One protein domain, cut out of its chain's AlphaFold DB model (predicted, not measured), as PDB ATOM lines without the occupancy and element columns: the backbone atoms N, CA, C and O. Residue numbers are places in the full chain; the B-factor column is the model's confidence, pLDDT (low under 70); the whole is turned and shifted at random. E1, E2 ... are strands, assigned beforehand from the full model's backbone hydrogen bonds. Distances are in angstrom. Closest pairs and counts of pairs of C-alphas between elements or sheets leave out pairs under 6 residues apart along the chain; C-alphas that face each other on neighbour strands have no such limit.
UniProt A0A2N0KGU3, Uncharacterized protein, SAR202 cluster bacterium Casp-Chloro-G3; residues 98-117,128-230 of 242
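This is residues 98 to 117 and 128 to 230 of the 242 residues of an uncharacterized protein of SAR202 cluster bacterium Casp-Chloro-G3 (UniProt A0A2N0KGU3). Two strongly twisted antiparallel sheets, E1 E2 E3 and E4 E5 E6 E7, make a sandwich in which they are only partly face to face, with the small hairpin of E8 and E9 over the other face of the four-stranded sheet. E1 and E2 run side by side as a long twisted ribbon that makes the longest axis and reaches as an arm past the other strands toward residues 117 and 128. The printed part has 123 residues with nine named strands, E1 to E9 in order along the chain, and no named helix; the class is all strand. The strand orders are E1 - E2 - E3, E4 - E5 - E6 - E7 and E8 - E9, all antiparallel. The whole is loose, with a radius of gyration of the C-alphas of 17.1 A, and flat, spanning 60 by 46 by 18 A.

E1, residues 101 to 117, is an edge strand antiparallel to E2, residues 128 to 145, at 168 degrees between directions; N 103 and O 142 are 3.0 A apart and N 114 and O 132 2.8 A, both within hydrogen-bond range. E2 forms a hairpin with E3, residues 150 to 158, at 150 degrees, with N 143 and O 152 at 2.8 A. E3 bends by 51 degrees at residue 155. The chain changes to the other sheet of the sandwich, two sheets face to face, at the link from E3 to E4, residues 166 to 172. The parts that face each other are 10.5 A centre to centre, and the strands of one sheet stand at 24 degrees to those of the other. The closest C-alphas of E1 and E4 are those of Arg 104 and Tyr 168, 6.2 A; those of E2 and E4 are Ile 141 and Pro 169, 6.3 A. E4 begins a meander, each strand the antiparallel neighbour of the one before, with E5, residues 175 to 181, E6, residues 192 to 198, and E7, residues 205 to 212. Within hydrogen-bond range are N 168 and O 179 at 2.9 A between E4 and E5, N 178 and O 196 at 2.8 A between E5 and E6, and N 195 and O 209 at 2.8 A between E6 and E7. E2 and E5 are only just apart, their closest C-alphas at 8.0 A. E8, residues 216 to 219, and E9, residues 222 to 225, form a hairpin with N 217 and O 224 at 2.8 A. The closest C-alphas of E4 and E8 are those of Val 172 and Phe 218, 7.7 A; those of E7 and E9 are Val 211 and Phe 225, 7.7 A.

E1 begins at C-alpha 101, (-19.160, 35.799, -30.172), and is 48.1 A long. E2, the longest strand by residues, starts at C-alpha 128, (-34.140, 73.170, -61.882), and measures 54.2 A. E3 measures 23.7 A, E4 19.6 A, E5 19.4 A, E6 19.1 A and E7 19.9 A. E8 is 10.0 A long, and E9, 9.7 A long, ends at C-alpha 225, (-43.591, 33.246, -39.148).

The C-alphas of Thr 98 and Gly 128, the two farthest apart, are 60.2 A from each other. Residues 118 to 127 are not printed, and C-alphas 117 and 128 are 5.9 A apart across the cut. Of the links that are printed whole, none is long. The mean pLDDT of the printed part is 85.9; it is under 70 at residues 160 to 163, 183 to 190 and 228 to 230.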
ATOM      1  N   THR A  98     -14.147  25.929 -28.849       90.88
ATOM      2  CA  THR A  98     -13.936  27.348 -28.545       90.88
ATOM      3  C   THR A  98     -15.244  28.125 -28.682       90.88
ATOM      4  O   THR A  98     -15.980  27.972 -29.658       90.88
ATOM      5  N   VAL A  99     -15.527  28.997 -27.714       93.69
ATOM      6  CA  VAL A  99     -16.687  29.892 -27.766       93.69
ATOM      7  C   VAL A  99     -16.382  31.071 -28.685       93.69
ATOM      8  O   VAL A  99     -15.373  31.755 -28.517       93.69
ATOM      9  N   ALA A 100     -17.286  31.345 -29.622       95.31
ATOM     10  CA  ALA A 100     -17.226  32.508 -30.496       95.31
ATOM     11  C   ALA A 100     -18.416  33.443 -30.243       95.31
ATOM     12  O   ALA A 100     -19.548  33.000 -30.046       95.31
ATOM     13  N   LEU A 101     -18.154  34.748 -30.266       96.75
ATOM     14  CA  LEU A 101     -19.160  35.799 -30.172       96.75
ATOM     15  C   LEU A 101     -19.424  36.367 -31.562       96.75
ATOM     16  O   LEU A 101     -18.501  36.834 -32.225       96.75
ATOM     17  N   PHE A 102     -20.683  36.368 -31.989       97.00
ATOM     18  CA  PHE A 102     -21.104  36.971 -33.250       97.00
ATOM     19  C   PHE A 102     -21.894  38.243 -32.967       97.00
ATOM     20  O   PHE A 102     -22.882  38.215 -32.234       97.00
ATOM     21  N   TYR A 103     -21.476  39.364 -33.543       96.69
ATOM     22  CA  TYR A 103     -22.161  40.643 -33.356       96.69
ATOM     23  C   TYR A 103     -22.233  41.443 -34.650       96.69
ATOM     24  O   TYR A 103     -21.447  41.260 -35.581       96.69
ATOM     25  N   ARG A 104     -23.209  42.351 -34.711       95.94
ATOM     26  CA  ARG A 104     -23.362  43.279 -35.830       95.94
ATOM     27  C   ARG A 104     -22.401  44.453 -35.666       95.94
ATOM     28  O   ARG A 104     -22.463  45.158 -34.662       95.94
ATOM     29  N   ALA A 105     -21.601  44.727 -36.687       94.19
ATOM     30  CA  ALA A 105     -20.788  45.933 -36.797       94.19
ATOM     31  C   ALA A 105     -21.250  46.803 -37.976       94.19
ATOM     32  O   ALA A 105     -21.847  46.310 -38.935       94.19
ATOM     33  N   SER A 106     -20.989  48.108 -37.894       92.12
ATOM     34  CA  SER A 106     -21.143  49.048 -39.014       92.12
ATOM     35  C   SER A 106     -19.752  49.536 -39.402       92.12
ATOM     36  O   SER A 106     -19.024  50.000 -38.528       92.12
ATOM     37  N   PHE A 107     -19.375  49.429 -40.676       88.00
ATOM     38  CA  PHE A 107     -18.014  49.747 -41.142       88.00
ATOM     39  C   PHE A 107     -17.902  51.152 -41.748       88.00
ATOM     40  O   PHE A 107     -17.009  51.422 -42.543       88.00
ATOM     41  N   GLY A 108     -18.816  52.046 -41.373       82.38
ATOM     42  CA  GLY A 108     -18.919  53.393 -41.924       82.38
ATOM     43  C   GLY A 108     -19.979  53.521 -43.017       82.38
ATOM     44  O   GLY A 108     -20.622  52.546 -43.430       82.38
ATOM     45  N   SER A 109     -20.186  54.766 -43.434       81.62
ATOM     46  CA  SER A 109     -21.145  55.162 -44.459       81.62
ATOM     47  C   SER A 109     -20.528  56.192 -45.390       81.62
ATOM     48  O   SER A 109     -19.917  57.148 -44.917       81.62
ATOM     49  N   ASP A 110     -20.769  56.024 -46.684       78.81
ATOM     50  CA  ASP A 110     -20.464  57.013 -47.712       78.81
ATOM     51  C   ASP A 110     -21.770  57.658 -48.175       78.81
ATOM     52  O   ASP A 110     -22.697  56.949 -48.581       78.81
ATOM     53  N   THR A 111     -21.849  58.986 -48.155       78.88
ATOM     54  CA  THR A 111     -22.988  59.714 -48.725       78.88
ATOM     55  C   THR A 111     -22.829  59.798 -50.240       78.88
ATOM     56  O   THR A 111     -21.861  60.365 -50.751       78.88
ATOM     57  N   GLN A 112     -23.789  59.237 -50.968       77.38
ATOM     58  CA  GLN A 112     -23.884  59.328 -52.421       77.38
ATOM     59  C   GLN A 112     -24.907  60.396 -52.804       77.38
ATOM     60  O   GLN A 112     -25.873  60.627 -52.082       77.38
ATOM     61  N   ASN A 113     -24.692  61.048 -53.948       81.56
ATOM     62  CA  ASN A 113     -25.581  62.084 -54.465       81.56
ATOM     63  C   ASN A 113     -25.902  61.810 -55.936       81.56
ATOM     64  O   ASN A 113     -24.992  61.585 -56.736       81.56
ATOM     65  N   LEU A 114     -27.180  61.887 -56.302       84.06
ATOM     66  CA  LEU A 114     -27.650  61.881 -57.684       84.06
ATOM     67  C   LEU A 114     -28.256  63.235 -58.013       84.06
ATOM     68  O   LEU A 114     -29.253  63.643 -57.419       84.06
ATOM     69  N   LYS A 115     -27.681  63.904 -59.010       87.94
ATOM     70  CA  LYS A 115     -28.283  65.104 -59.583       87.94
ATOM     71  C   LYS A 115     -29.430  64.687 -60.489       87.94
ATOM     72  O   LYS A 115     -29.218  63.925 -61.431       87.94
ATOM     73  N   THR A 116     -30.623  65.195 -60.228       89.31
ATOM     74  CA  THR A 116     -31.799  64.978 -61.070       89.31
ATOM     75  C   THR A 116     -32.334  66.303 -61.594       89.31
ATOM     76  O   THR A 116     -32.252  67.333 -60.925       89.31
ATOM     77  N   VAL A 117     -32.885  66.289 -62.804       90.56
ATOM     78  CA  VAL A 117     -33.598  67.443 -63.353       90.56
ATOM     79  C   VAL A 117     -35.035  67.368 -62.862       90.56
ATOM     80  O   VAL A 117     -35.748  66.408 -63.151       90.56
ATOM     81  N   GLY A 128     -35.486  73.048 -62.435       90.56
ATOM     82  CA  GLY A 128     -34.140  73.170 -61.882       90.56
ATOM     83  C   GLY A 128     -33.436  71.822 -61.753       90.56
ATOM     84  O   GLY A 128     -33.897  70.809 -62.278       90.56
ATOM     85  N   ILE A 129     -32.311  71.827 -61.041       89.44
ATOM     86  CA  ILE A 129     -31.575  70.621 -60.649       89.44
ATOM     87  C   ILE A 129     -31.839  70.400 -59.159       89.44
ATOM     88  O   ILE A 129     -31.638  71.319 -58.366       89.44
ATOM     89  N   ALA A 130     -32.292  69.207 -58.790       87.56
ATOM     90  CA  ALA A 130     -32.334  68.759 -57.405       87.56
ATOM     91  C   ALA A 130     -31.218  67.744 -57.165       87.56
ATOM     92  O   ALA A 130     -30.954  66.888 -58.008       87.56
ATOM     93  N   ASP A 131     -30.593  67.829 -55.999       88.12
ATOM     94  CA  ASP A 131     -29.647  66.824 -55.535       88.12
ATOM     95  C   ASP A 131     -30.396  65.861 -54.611       88.12
ATOM     96  O   ASP A 131     -30.942  66.270 -53.585       88.12
ATOM     97  N   ILE A 132     -30.446  64.582 -54.984       81.12
ATOM     98  CA  ILE A 132     -30.951  63.528 -54.109       81.12
ATOM     99  C   ILE A 132     -29.750  62.853 -53.449       81.12
ATOM    100  O   ILE A 132     -28.941  62.227 -54.131       81.12
ATOM    101  N   SER A 133     -29.632  62.984 -52.130       78.62
ATOM    102  CA  SER A 133     -28.569  62.367 -51.336       78.62
ATOM    103  C   SER A 133     -29.069  61.120 -50.608       78.62
ATOM    104  O   SER A 133     -30.157  61.154 -50.028       78.62
ATOM    105  N   TRP A 134     -28.268  60.058 -50.551       79.31
ATOM    106  CA  TRP A 134     -28.522  58.907 -49.678       79.31
ATOM    107  C   TRP A 134     -27.226  58.364 -49.077       79.31
ATOM    108  O   TRP A 134     -26.158  58.437 -49.681       79.31
ATOM    109  N   ASP A 135     -27.327  57.779 -47.886       74.62
ATOM    110  CA  ASP A 135     -26.186  57.165 -47.216       74.62
ATOM    111  C   ASP A 135     -26.056  55.696 -47.615       74.62
ATOM    112  O   ASP A 135     -26.916  54.859 -47.325       74.62
ATOM    113  N   SER A 136     -24.941  55.364 -48.256       77.94
ATOM    114  CA  SER A 136     -24.535  53.987 -48.504       77.94
ATOM    115  C   SER A 136     -23.646  53.506 -47.358       77.94
ATOM    116  O   SER A 136     -22.464  53.817 -47.272       77.94
ATOM    117  N   GLY A 137     -24.235  52.765 -46.423       81.50
ATOM    118  CA  GLY A 137     -23.511  52.108 -45.335       81.50
ATOM    119  C   GLY A 137     -23.188  50.654 -45.654       81.50
ATOM    120  O   GLY A 137     -23.962  49.974 -46.339       81.50
ATOM    121  N   SER A 138     -22.081  50.154 -45.104       88.19
ATOM    122  CA  SER A 138     -21.864  48.710 -44.995       88.19
ATOM    123  C   SER A 138     -22.003  48.259 -43.544       88.19
ATOM    124  O   SER A 138     -21.532  48.899 -42.600       88.19
ATOM    125  N   LYS A 139     -22.714  47.152 -43.364       92.56
ATOM    126  CA  LYS A 139     -22.879  46.472 -42.078       92.56
ATOM    127  C   LYS A 139     -22.384  45.046 -42.240       92.56
ATOM    128  O   LYS A 139     -22.401  44.507 -43.344       92.56
ATOM    129  N   GLY A 140     -21.984  44.408 -41.155       94.75
ATOM    130  CA  GLY A 140     -21.593  43.009 -41.213       94.75
ATOM    131  C   GLY A 140     -21.706  42.288 -39.892       94.75
ATOM    132  O   GLY A 140     -21.944  42.895 -38.848       94.75
ATOM    133  N   ILE A 141     -21.537  40.977 -39.977       97.00
ATOM    134  CA  ILE A 141     -21.392  40.076 -38.847       97.00
ATOM    135  C   ILE A 141     -19.901  39.894 -38.611       97.00
ATOM    136  O   ILE A 141     -19.165  39.470 -39.508       97.00
ATOM    137  N   VAL A 142     -19.475  40.218 -37.400       97.06
ATOM    138  CA  VAL A 142     -18.112  40.010 -36.929       97.06
ATOM    139  C   VAL A 142     -18.124  38.857 -35.938       97.06
ATOM    140  O   VAL A 142     -18.962  38.826 -35.035       97.06
ATOM    141  N   ARG A 143     -17.200  37.918 -36.125       96.38
ATOM    142  CA  ARG A 143     -16.870  36.874 -35.162       96.38
ATOM    143  C   ARG A 143     -15.710  37.351 -34.308       96.38
ATOM    144  O   ARG A 143     -14.688  37.762 -34.847       96.38
ATOM    145  N   TYR A 144     -15.851  37.241 -32.999       95.31
ATOM    146  CA  TYR A 144     -14.784  37.460 -32.037       95.31
ATOM    147  C   TYR A 144     -14.562  36.197 -31.212       95.31
ATOM    148  O   TYR A 144     -15.514  35.624 -30.679       95.31
ATOM    149  N   ILE A 145     -13.308  35.763 -31.118       94.88
ATOM    150  CA  ILE A 145     -12.887  34.583 -30.364       94.88
ATOM    151  C   ILE A 145     -12.106  35.078 -29.145       94.88
ATOM    152  O   ILE A 145     -10.953  35.480 -29.292       94.88
ATOM    153  N   PRO A 146     -12.704  35.080 -27.939       93.62
ATOM    154  CA  PRO A 146     -12.072  35.681 -26.766       93.62
ATOM    155  C   PRO A 146     -10.738  35.040 -26.380       93.62
ATOM    156  O   PRO A 146      -9.848  35.736 -25.905       93.62
ATOM    157  N   GLU A 147     -10.597  33.729 -26.584       90.69
ATOM    158  CA  GLU A 147      -9.404  32.972 -26.189       90.69
ATOM    159  C   GLU A 147      -8.152  33.391 -26.972       90.69
ATOM    160  O   GLU A 147      -7.086  33.547 -26.384       90.69
ATOM    161  N   THR A 148      -8.289  33.630 -28.279       89.62
ATOM    162  CA  THR A 148      -7.182  34.054 -29.152       89.62
ATOM    163  C   THR A 148      -7.156  35.565 -29.386       89.62
ATOM    164  O   THR A 148      -6.186  36.100 -29.914       89.62
ATOM    165  N   GLY A 149      -8.231  36.276 -29.033       90.00
ATOM    166  CA  GLY A 149      -8.438  37.676 -29.405       90.00
ATOM    167  C   GLY A 149      -8.723  37.885 -30.898       90.00
ATOM    168  O   GLY A 149      -8.825  39.029 -31.346       90.00
ATOM    169  N   GLN A 150      -8.864  36.805 -31.673       91.19
ATOM    170  CA  GLN A 150      -9.081  36.873 -33.113       91.19
ATOM    171  C   GLN A 150     -10.438  37.505 -33.432       91.19
ATOM    172  O   GLN A 150     -11.451  37.212 -32.793       91.19
ATOM    173  N   THR A 151     -10.446  38.376 -34.441       93.38
ATOM    174  CA  THR A 151     -11.646  39.051 -34.935       93.38
ATOM    175  C   THR A 151     -11.731  38.899 -36.445       93.38
ATOM    176  O   THR A 151     -10.842  39.360 -37.155       93.38
ATOM    177  N   ASP A 152     -12.817  38.305 -36.933       93.44
ATOM    178  CA  ASP A 152     -13.017  38.028 -38.354       93.44
ATOM    179  C   ASP A 152     -14.347  38.607 -38.834       93.44
ATOM    180  O   ASP A 152     -15.385  38.463 -38.184       93.44
ATOM    181  N   VAL A 153     -14.346  39.239 -40.006       95.31
ATOM    182  CA  VAL A 153     -15.590  39.637 -40.671       95.31
ATOM    183  C   VAL A 153     -16.131  38.425 -41.423       95.31
ATOM    184  O   VAL A 153     -15.561  38.002 -42.420       95.31
ATOM    185  N   ILE A 154     -17.240  37.875 -40.938       95.81
ATOM    186  CA  ILE A 154     -17.852  36.649 -41.470       95.81
ATOM    187  C   ILE A 154     -18.717  36.952 -42.684       95.81
ATOM    188  O   ILE A 154     -18.722  36.220 -43.669       95.81
ATOM    189  N   LYS A 155     -19.493  38.032 -42.604       95.62
ATOM    190  CA  LYS A 155     -20.452  38.378 -43.647       95.62
ATOM    191  C   LYS A 155     -20.689  39.867 -43.678       95.62
ATOM    192  O   LYS A 155     -20.809  40.495 -42.630       95.62
ATOM    193  N   THR A 156     -20.799  40.427 -44.871       94.50
ATOM    194  CA  THR A 156     -21.092  41.844 -45.067       94.50
ATOM    195  C   THR A 156     -22.336  42.012 -45.920       94.50
ATOM    196  O   THR A 156     -22.671  41.180 -46.764       94.50
ATOM    197  N   ILE A 157     -23.042  43.108 -45.677       91.69
ATOM    198  CA  ILE A 157     -24.105  43.610 -46.532       91.69
ATOM    199  C   ILE A 157     -23.818  45.070 -46.849       91.69
ATOM    200  O   ILE A 157     -23.257  45.811 -46.034       91.69
ATOM    201  N   ARG A 158     -24.236  45.492 -48.036       86.81
ATOM    202  CA  ARG A 158     -24.158  46.881 -48.475       86.81
ATOM    203  C   ARG A 158     -25.547  47.320 -48.909       86.81
ATOM    204  O   ARG A 158     -26.159  46.637 -49.726       86.81
ATOM    205  N   SER A 159     -26.024  48.448 -48.384       79.69
ATOM    206  CA  SER A 159     -27.201  49.117 -48.952       79.69
ATOM    207  C   SER A 159     -26.813  49.667 -50.319       79.69
ATOM    208  O   SER A 159     -25.928  50.519 -50.410       79.69
ATOM    209  N   THR A 160     -27.440  49.169 -51.382       66.88
ATOM    210  CA  THR A 160     -27.181  49.604 -52.763       66.88
ATOM    211  C   THR A 160     -28.161  50.675 -53.259       66.88
ATOM    212  O   THR A 160     -28.052  51.097 -54.406       66.88
ATOM    213  N   SER A 161     -29.096  51.149 -52.430       64.56
ATOM    214  CA  SER A 161     -30.125  52.126 -52.819       64.56
ATOM    215  C   SER A 161     -30.615  52.970 -51.629       64.56
ATOM    216  O   SER A 161     -30.079  52.865 -50.526       64.56
ATOM    217  N   TYR A 162     -31.677  53.760 -51.850       64.00
ATOM    218  CA  TYR A 162     -32.487  54.424 -50.815       64.00
ATOM    219  C   TYR A 162     -33.032  53.471 -49.739       64.00
ATOM    220  O   TYR A 162     -33.429  53.914 -48.666       64.00
ATOM    221  N   SER A 163     -33.050  52.161 -49.993       68.94
ATOM    222  CA  SER A 163     -33.531  51.176 -49.032       68.94
ATOM    223  C   SER A 163     -32.449  50.866 -48.000       68.94
ATOM    224  O   SER A 163     -31.361  50.376 -48.320       68.94
ATOM    225  N   LYS A 164     -32.759  51.124 -46.729       74.62
ATOM    226  CA  LYS A 164     -31.899  50.756 -45.603       74.62
ATOM    227  C   LYS A 164     -31.912  49.238 -45.416       74.62
ATOM    228  O   LYS A 164     -32.951  48.670 -45.081       74.62
ATOM    229  N   SER A 165     -30.752  48.600 -45.544       83.06
ATOM    230  CA  SER A 165     -30.579  47.176 -45.247       83.06
ATOM    231  C   SER A 165     -29.977  46.967 -43.856       83.06
ATOM    232  O   SER A 165     -29.153  47.761 -43.374       83.06
ATOM    233  N   SER A 166     -30.362  45.878 -43.194       88.62
ATOM    234  CA  SER A 166     -29.764  45.445 -41.925       88.62
ATOM    235  C   SER A 166     -29.470  43.946 -41.943       88.62
ATOM    236  O   SER A 166     -30.132  43.187 -42.637       88.62
ATOM    237  N   ILE A 167     -28.440  43.537 -41.201       93.69
ATOM    238  CA  ILE A 167     -28.069  42.135 -41.005       93.69
ATOM    239  C   ILE A 167     -27.977  41.854 -39.508       93.69
ATOM    240  O   ILE A 167     -27.416  42.671 -38.771       93.69
ATOM    241  N   TYR A 168     -28.515  40.725 -39.061       94.69
ATOM    242  CA  TYR A 168     -28.500  40.315 -37.661       94.69
ATOM    243  C   TYR A 168     -27.960  38.887 -37.542       94.69
ATOM    244  O   TYR A 168     -28.498  37.998 -38.205       94.69
ATOM    245  N   PRO A 169     -26.911  38.651 -36.734       97.06
ATOM    246  CA  PRO A 169     -26.499  37.298 -36.397       97.06
ATOM    247  C   PRO A 169     -27.438  36.713 -35.339       97.06
ATOM    248  O   PRO A 169     -27.732  37.372 -34.340       97.06
ATOM    249  N   VAL A 170     -27.873  35.473 -35.536       95.25
ATOM    250  CA  VAL A 170     -28.627  34.689 -34.551       95.25
ATOM    251  C   VAL A 170     -28.007  33.308 -34.457       95.25
ATOM    252  O   VAL A 170     -27.705  32.693 -35.475       95.25
ATOM    253  N   THR A 171     -27.808  32.813 -33.242       94.06
ATOM    254  CA  THR A 171     -27.313  31.457 -32.997       94.06
ATOM    255  C   THR A 171     -28.421  30.596 -32.401       94.06
ATOM    256  O   THR A 171     -29.124  31.027 -31.486       94.06
ATOM    257  N   VAL A 172     -28.578  29.379 -32.921       92.56
ATOM    258  CA  VAL A 172     -29.519  28.370 -32.406       92.56
ATOM    259  C   VAL A 172     -28.769  27.045 -32.352       92.56
ATOM    260  O   VAL A 172     -28.372  26.519 -33.387       92.56
ATOM    261  N   GLY A 173     -28.513  26.537 -31.145       90.50
ATOM    262  CA  GLY A 173     -27.619  25.390 -30.967       90.50
ATOM    263  C   GLY A 173     -26.193  25.710 -31.433       90.50
ATOM    264  O   GLY A 173     -25.596  26.687 -30.982       90.50
ATOM    265  N   ASP A 174     -25.662  24.888 -32.335       90.44
ATOM    266  CA  ASP A 174     -24.349  25.027 -32.980       90.44
ATOM    267  C   ASP A 174     -24.407  25.746 -34.344       90.44
ATOM    268  O   ASP A 174     -23.385  25.898 -35.017       90.44
ATOM    269  N   ARG A 175     -25.591  26.223 -34.742       93.44
ATOM    270  CA  ARG A 175     -25.844  26.828 -36.053       93.44
ATOM    271  C   ARG A 175     -25.830  28.349 -35.956       93.44
ATOM    272  O   ARG A 175     -26.339  28.938 -34.996       93.44
ATOM    273  N   LEU A 176     -25.270  28.993 -36.977       95.44
ATOM    274  CA  LEU A 176     -25.267  30.445 -37.135       95.44
ATOM    275  C   LEU A 176     -26.202  30.830 -38.275       95.44
ATOM    276  O   LEU A 176     -26.076  30.325 -39.383       95.44
ATOM    277  N   TYR A 177     -27.082  31.787 -38.020       96.19
ATOM    278  CA  TYR A 177     -27.963  32.367 -39.018       96.19
ATOM    279  C   TYR A 177     -27.669  33.852 -39.200       96.19
ATOM    280  O   TYR A 177     -27.412  34.582 -38.240       96.19
ATOM    281  N   ALA A 178     -27.746  34.310 -40.443       96.69
ATOM    282  CA  ALA A 178     -27.805  35.710 -40.809       96.69
ATOM    283  C   ALA A 178     -29.212  36.047 -41.287       96.69
ATOM    284  O   ALA A 178     -29.673  35.552 -42.312       96.69
ATOM    285  N   ILE A 179     -29.870  36.939 -40.558       94.75
ATOM    286  CA  ILE A 179     -31.139  37.525 -40.976       94.75
ATOM    287  C   ILE A 179     -30.818  38.813 -41.710       94.75
ATOM    288  O   ILE A 179     -30.259  39.738 -41.113       94.75
ATOM    289  N   ARG A 180     -31.196  38.892 -42.980       92.56
ATOM    290  CA  ARG A 180     -31.158  40.124 -43.759       92.56
ATOM    291  C   ARG A 180     -32.545  40.724 -43.841       92.56
ATOM    292  O   ARG A 180     -33.493  40.062 -44.244       92.56
ATOM    293  N   ASP A 181     -32.616  41.993 -43.493       88.38
ATOM    294  CA  ASP A 181     -33.781  42.842 -43.667       88.38
ATOM    295  C   ASP A 181     -33.526  43.737 -44.887       88.38
ATOM    296  O   ASP A 181     -32.607  44.572 -44.878       88.38
ATOM    297  N   TRP A 182     -34.308  43.508 -45.946       78.38
ATOM    298  CA  TRP A 182     -34.233  44.212 -47.227       78.38
ATOM    299  C   TRP A 182     -35.254  45.348 -47.322       78.38
ATOM    300  O   TRP A 182     -35.826  45.586 -48.380       78.38
ATOM    301  N   GLY A 183     -35.498  46.076 -46.238       69.31
ATOM    302  CA  GLY A 183     -36.513  47.115 -46.299       69.31
ATOM    303  C   GLY A 183     -36.797  47.779 -44.976       69.31
ATOM    304  O   GLY A 183     -37.955  48.014 -44.675       69.31
ATOM    305  N   SER A 184     -35.772  48.125 -44.194       57.72
ATOM    306  CA  SER A 184     -35.986  48.638 -42.828       57.72
ATOM    307  C   SER A 184     -36.696  50.003 -42.739       57.72
ATOM    308  O   SER A 184     -36.913  50.519 -41.641       57.72
ATOM    309  N   GLU A 185     -37.092  50.600 -43.868       61.09
ATOM    310  CA  GLU A 185     -38.246  51.499 -43.877       61.09
ATOM    311  C   GLU A 185     -39.496  50.636 -43.766       61.09
ATOM    312  O   GLU A 185     -39.982  50.112 -44.762       61.09
ATOM    313  N   TRP A 186     -39.953  50.466 -42.524       48.97
ATOM    314  CA  TRP A 186     -41.116  49.680 -42.110       48.97
ATOM    315  C   TRP A 186     -42.414  50.240 -42.714       48.97
ATOM    316  O   TRP A 186     -43.283  50.766 -42.021       48.97
ATOM    317  N   THR A 187     -42.539  50.182 -44.033       60.91
ATOM    318  CA  THR A 187     -43.810  50.285 -44.728       60.91
ATOM    319  C   THR A 187     -44.414  48.890 -44.780       60.91
ATOM    320  O   THR A 187     -43.712  47.877 -44.799       60.91
ATOM    321  N   VAL A 188     -45.743  48.832 -44.773       59.66
ATOM    322  CA  VAL A 188     -46.515  47.578 -44.780       59.66
ATOM    323  C   VAL A 188     -46.150  46.690 -45.982       59.66
ATOM    324  O   VAL A 188     -46.302  45.475 -45.930       59.66
ATOM    325  N   ASP A 189     -45.588  47.296 -47.029       64.50
ATOM    326  CA  ASP A 189     -45.233  46.650 -48.288       64.50
ATOM    327  C   ASP A 189     -43.853  45.966 -48.275       64.50
ATOM    328  O   ASP A 189     -43.522  45.259 -49.228       64.50
ATOM    329  N   ASN A 190     -43.036  46.149 -47.226       67.75
ATOM    330  CA  ASN A 190     -41.643  45.688 -47.210       67.75
ATOM    331  C   ASN A 190     -41.330  44.698 -46.074       67.75
ATOM    332  O   ASN A 190     -40.401  44.867 -45.291       67.75
ATOM    333  N   GLN A 191     -42.118  43.625 -45.998       77.25
ATOM    334  CA  GLN A 191     -41.994  42.553 -44.999       77.25
ATOM    335  C   GLN A 191     -41.112  41.385 -45.473       77.25
ATOM    336  O   GLN A 191     -41.447  40.221 -45.254       77.25
ATOM    337  N   ARG A 192     -40.022  41.669 -46.198       84.38
ATOM    338  CA  ARG A 192     -39.161  40.633 -46.791       84.38
ATOM    339  C   ARG A 192     -37.872  40.459 -46.001       84.38
ATOM    340  O   ARG A 192     -37.026  41.355 -45.956       84.38
ATOM    341  N   PHE A 193     -37.700  39.261 -45.460       89.19
ATOM    342  CA  PHE A 193     -36.489  38.834 -44.778       89.19
ATOM    343  C   PHE A 193     -35.824  37.710 -45.561       89.19
ATOM    344  O   PHE A 193     -36.503  36.808 -46.038       89.19
ATOM    345  N   THR A 194     -34.499  37.720 -45.645       92.44
ATOM    346  CA  THR A 194     -33.736  36.541 -46.076       92.44
ATOM    347  C   THR A 194     -33.068  35.944 -44.848       92.44
ATOM    348  O   THR A 194     -32.309  36.630 -44.163       92.44
ATOM    349  N   VAL A 195     -33.336  34.674 -44.565       94.12
ATOM    350  CA  VAL A 195     -32.678  33.912 -43.504       94.12
ATOM    351  C   VAL A 195     -31.655  32.991 -44.152       94.12
ATOM    352  O   VAL A 195     -32.010  32.103 -44.923       94.12
ATOM    353  N   GLU A 196     -30.380  33.213 -43.854       96.00
ATOM    354  CA  GLU A 196     -29.276  32.393 -44.349       96.00
ATOM    355  C   GLU A 196     -28.638  31.637 -43.191       96.00
ATOM    356  O   GLU A 196     -28.214  32.255 -42.220       96.00
ATOM    357  N   GLU A 197     -28.499  30.326 -43.305       96.56
ATOM    358  CA  GLU A 197     -27.602  29.572 -42.436       96.56
ATOM    359  C   GLU A 197     -26.167  29.737 -42.931       96.56
ATOM    360  O   GLU A 197     -25.892  29.613 -44.129       96.56
ATOM    361  N   LEU A 198     -25.250  30.021 -42.016       97.31
ATOM    362  CA  LEU A 198     -23.840  30.227 -42.297       97.31
ATOM    363  C   LEU A 198     -22.998  29.151 -41.624       97.31
ATOM    364  O   LEU A 198     -23.252  28.777 -40.480       97.31
ATOM    365  N   ASP A 199     -21.918  28.755 -42.285       95.81
ATOM    366  CA  ASP A 199     -20.810  28.096 -41.610       95.81
ATOM    367  C   ASP A 199     -20.164  29.101 -40.633       95.81
ATOM    368  O   ASP A 199     -19.634  30.129 -41.075       95.81
ATOM    369  N   PRO A 200     -20.167  28.838 -39.312       93.62
ATOM    370  CA  PRO A 200     -19.609  29.759 -38.325       93.62
ATOM    371  C   PRO A 200     -18.087  29.941 -38.453       93.62
ATOM    372  O   PRO A 200     -17.540  30.895 -37.888       93.62
ATOM    373  N   HIS A 201     -17.394  29.059 -39.187       91.44
ATOM    374  CA  HIS A 201     -15.949  29.103 -39.407       91.44
ATOM    375  C   HIS A 201     -15.568  30.004 -40.579       91.44
ATOM    376  O   HIS A 201     -14.621  30.787 -40.470       91.44
ATOM    377  N   THR A 202     -16.300  29.888 -41.683       91.81
ATOM    378  CA  THR A 202     -15.943  30.517 -42.963       91.81
ATOM    379  C   THR A 202     -16.876  31.655 -43.361       91.81
ATOM    380  O   THR A 202     -16.506  32.479 -44.193       91.81
ATOM    381  N   GLY A 203     -18.085  31.709 -42.797       93.81
ATOM    382  CA  GLY A 203     -19.152  32.612 -43.230       93.81
ATOM    383  C   GLY A 203     -19.830  32.216 -44.537       93.81
ATOM    384  O   GLY A 203     -20.706  32.947 -45.008       93.81
ATOM    385  N   ALA A 204     -19.459  31.073 -45.119       96.00
ATOM    386  CA  ALA A 204     -20.106  30.549 -46.311       96.00
ATOM    387  C   ALA A 204     -21.584  30.252 -46.031       96.00
ATOM    388  O   ALA A 204     -21.931  29.703 -44.987       96.00
ATOM    389  N   THR A 205     -22.460  30.609 -46.970       97.31
ATOM    390  CA  THR A 205     -23.882  30.264 -46.881       97.31
ATOM    391  C   THR A 205     -24.056  28.759 -47.086       97.31
ATOM    392  O   THR A 205     -23.668  28.237 -48.131       97.31
ATOM    393  N   LEU A 206     -24.659  28.082 -46.111       96.75
ATOM    394  CA  LEU A 206     -25.024  26.664 -46.175       96.75
ATOM    395  C   LEU A 206     -26.436  26.478 -46.741       96.75
ATOM    396  O   LEU A 206     -26.662  25.620 -47.590       96.75
ATOM    397  N   SER A 207     -27.379  27.312 -46.299       96.25
ATOM    398  CA  SER A 207     -28.763  27.326 -46.775       96.25
ATOM    399  C   SER A 207     -29.315  28.755 -46.768       96.25
ATOM    400  O   SER A 207     -28.780  29.636 -46.094       96.25
ATOM    401  N   SER A 208     -30.354  29.017 -47.561       95.56
ATOM    402  CA  SER A 208     -30.997  30.331 -47.650       95.56
ATOM    403  C   SER A 208     -32.488  30.166 -47.897       95.56
ATOM    404  O   SER A 208     -32.900  29.324 -48.695       95.56
ATOM    405  N   THR A 209     -33.308  30.966 -47.228       92.75
ATOM    406  CA  THR A 209     -34.760  30.990 -47.416       92.75
ATOM    407  C   THR A 209     -35.271  32.411 -47.258       92.75
ATOM    408  O   THR A 209     -34.888  33.114 -46.323       92.75
ATOM    409  N   ASP A 210     -36.145  32.828 -48.166       91.38
ATOM    410  CA  ASP A 210     -36.841  34.102 -48.059       91.38
ATOM    411  C   ASP A 210     -38.159  33.916 -47.304       91.38
ATOM    412  O   ASP A 210     -38.938  33.004 -47.583       91.38
ATOM    413  N   VAL A 211     -38.408  34.798 -46.341       88.31
ATOM    414  CA  VAL A 211     -39.602  34.820 -45.499       88.31
ATOM    415  C   VAL A 211     -40.330  36.133 -45.745       88.31
ATOM    416  O   VAL A 211     -39.724  37.205 -45.734       88.31
ATOM    417  N   THR A 212     -41.639  36.046 -45.973       86.50
ATOM    418  CA  THR A 212     -42.518  37.217 -46.056       86.50
ATOM    419  C   THR A 212     -43.483  37.194 -44.878       86.50
ATOM    420  O   THR A 212     -44.320  36.298 -44.788       86.50
ATOM    421  N   GLY A 213     -43.350  38.151 -43.965       81.56
ATOM    422  CA  GLY A 213     -44.185  38.252 -42.768       81.56
ATOM    423  C   GLY A 213     -43.705  39.360 -41.842       81.56
ATOM    424  O   GLY A 213     -42.571  39.805 -41.950       81.56
ATOM    425  N   GLU A 214     -44.560  39.820 -40.933       77.50
ATOM    426  CA  GLU A 214     -44.225  40.921 -40.017       77.50
ATOM    427  C   GLU A 214     -43.284  40.470 -38.888       77.50
ATOM    428  O   GLU A 214     -42.392  41.208 -38.472       77.50
ATOM    429  N   TRP A 215     -43.456  39.228 -38.430       78.31
ATOM    430  CA  TRP A 215     -42.698  38.637 -37.333       78.31
ATOM    431  C   TRP A 215     -42.342  37.192 -37.663       78.31
ATOM    432  O   TRP A 215     -43.141  36.455 -38.251       78.31
ATOM    433  N   PHE A 216     -41.163  36.766 -37.222       84.06
ATOM    434  CA  PHE A 216     -40.753  35.370 -37.248       84.06
ATOM    435  C   PHE A 216     -39.919  35.023 -36.010       84.06
ATOM    436  O   PHE A 216     -39.365  35.898 -35.345       84.06
ATOM    437  N   THR A 217     -39.844  33.736 -35.689       85.50
ATOM    438  CA  THR A 217     -39.052  33.188 -34.587       85.50
ATOM    439  C   THR A 217     -38.428  31.861 -34.991       85.50
ATOM    440  O   THR A 217     -38.917  31.175 -35.888       85.50
ATOM    441  N   PHE A 218     -37.361  31.479 -34.296       82.62
ATOM    442  CA  PHE A 218     -36.772  30.149 -34.397       82.62
ATOM    443  C   PHE A 218     -37.265  29.293 -33.234       82.62
ATOM    444  O   PHE A 218     -37.272  29.752 -32.089       82.62
ATOM    445  N   LEU A 219     -37.662  28.053 -33.515       85.94
ATOM    446  CA  LEU A 219     -37.943  27.051 -32.491       85.94
ATOM    447  C   LEU A 219     -37.440  25.683 -32.963       85.94
ATOM    448  O   LEU A 219     -37.830  25.200 -34.026       85.94
ATOM    449  N   ASN A 220     -36.586  25.069 -32.141       83.88
ATOM    450  CA  ASN A 220     -35.869  23.814 -32.386       83.88
ATOM    451  C   ASN A 220     -34.957  23.863 -33.622       83.88
ATOM    452  O   ASN A 220     -33.765  24.058 -33.463       83.88
ATOM    453  N   ASP A 221     -35.504  23.783 -34.830       79.44
ATOM    454  CA  ASP A 221     -34.767  23.922 -36.100       79.44
ATOM    455  C   ASP A 221     -35.655  24.512 -37.207       79.44
ATOM    456  O   ASP A 221     -35.361  24.416 -38.398       79.44
ATOM    457  N   GLN A 222     -36.787  25.094 -36.816       80.50
ATOM    458  CA  GLN A 222     -37.802  25.597 -37.723       80.50
ATOM    459  C   GLN A 222     -37.955  27.103 -37.552       80.50
ATOM    460  O   GLN A 222     -37.908  27.636 -36.439       80.50
ATOM    461  N   VAL A 223     -38.151  27.781 -38.681       79.38
ATOM    462  CA  VAL A 223     -38.533  29.190 -38.722       79.38
ATOM    463  C   VAL A 223     -40.052  29.249 -38.762       79.38
ATOM    464  O   VAL A 223     -40.673  28.810 -39.727       79.38
ATOM    465  N   PHE A 224     -40.646  29.798 -37.711       82.69
ATOM    466  CA  PHE A 224     -42.072  30.089 -37.652       82.69
ATOM    467  C   PHE A 224     -42.271  31.556 -37.980       82.69
ATOM    468  O   PHE A 224     -41.581  32.404 -37.423       82.69
ATOM    469  N   PHE A 225     -43.222  31.870 -38.847       83.25
ATOM    470  CA  PHE A 225     -43.591  33.246 -39.148       83.25
ATOM    471  C   PHE A 225     -45.104  33.382 -39.138       83.25
ATOM    472  O   PHE A 225     -45.832  32.442 -39.461       83.25
ATOM    473  N   GLN A 226     -45.574  34.556 -38.740       77.56
ATOM    474  CA  GLN A 226     -46.984  34.882 -38.855       77.56
ATOM    475  C   GLN A 226     -47.216  35.457 -40.251       77.56
ATOM    476  O   GLN A 226     -46.735  36.546 -40.568       77.56
ATOM    477  N   SER A 227     -47.926  34.712 -41.100       74.62
ATOM    478  CA  SER A 227     -48.443  35.272 -42.347       74.62
ATOM    479  C   SER A 227     -49.485  36.347 -42.029       74.62
ATOM    480  O   SER A 227     -50.108  36.327 -40.963       74.62
ATOM    481  N   ALA A 228     -49.653  37.309 -42.941       68.19
ATOM    482  CA  ALA A 228     -50.626  38.383 -42.781       68.19
ATOM    483  C   ALA A 228     -51.990  37.808 -42.369       68.19
ATOM    484  O   ALA A 228     -52.525  36.925 -43.045       68.19
ATOM    485  N   ILE A 229     -52.545  38.309 -41.261       61.12
ATOM    486  CA  ILE A 229     -53.901  37.959 -40.843       61.12
ATOM    487  C   ILE A 229     -54.828  38.527 -41.911       61.12
ATOM    488  O   ILE A 229     -55.105  39.727 -41.935       61.12
ATOM    489  N   THR A 230     -55.294  37.682 -42.825       59.19
ATOM    490  CA  THR A 230     -56.398  38.056 -43.700       59.19
ATOM    491  C   THR A 230     -57.599  38.235 -42.780       59.19
ATOM    492  O   THR A 230     -58.064  37.279 -42.160       59.19
TER     493      THR A 230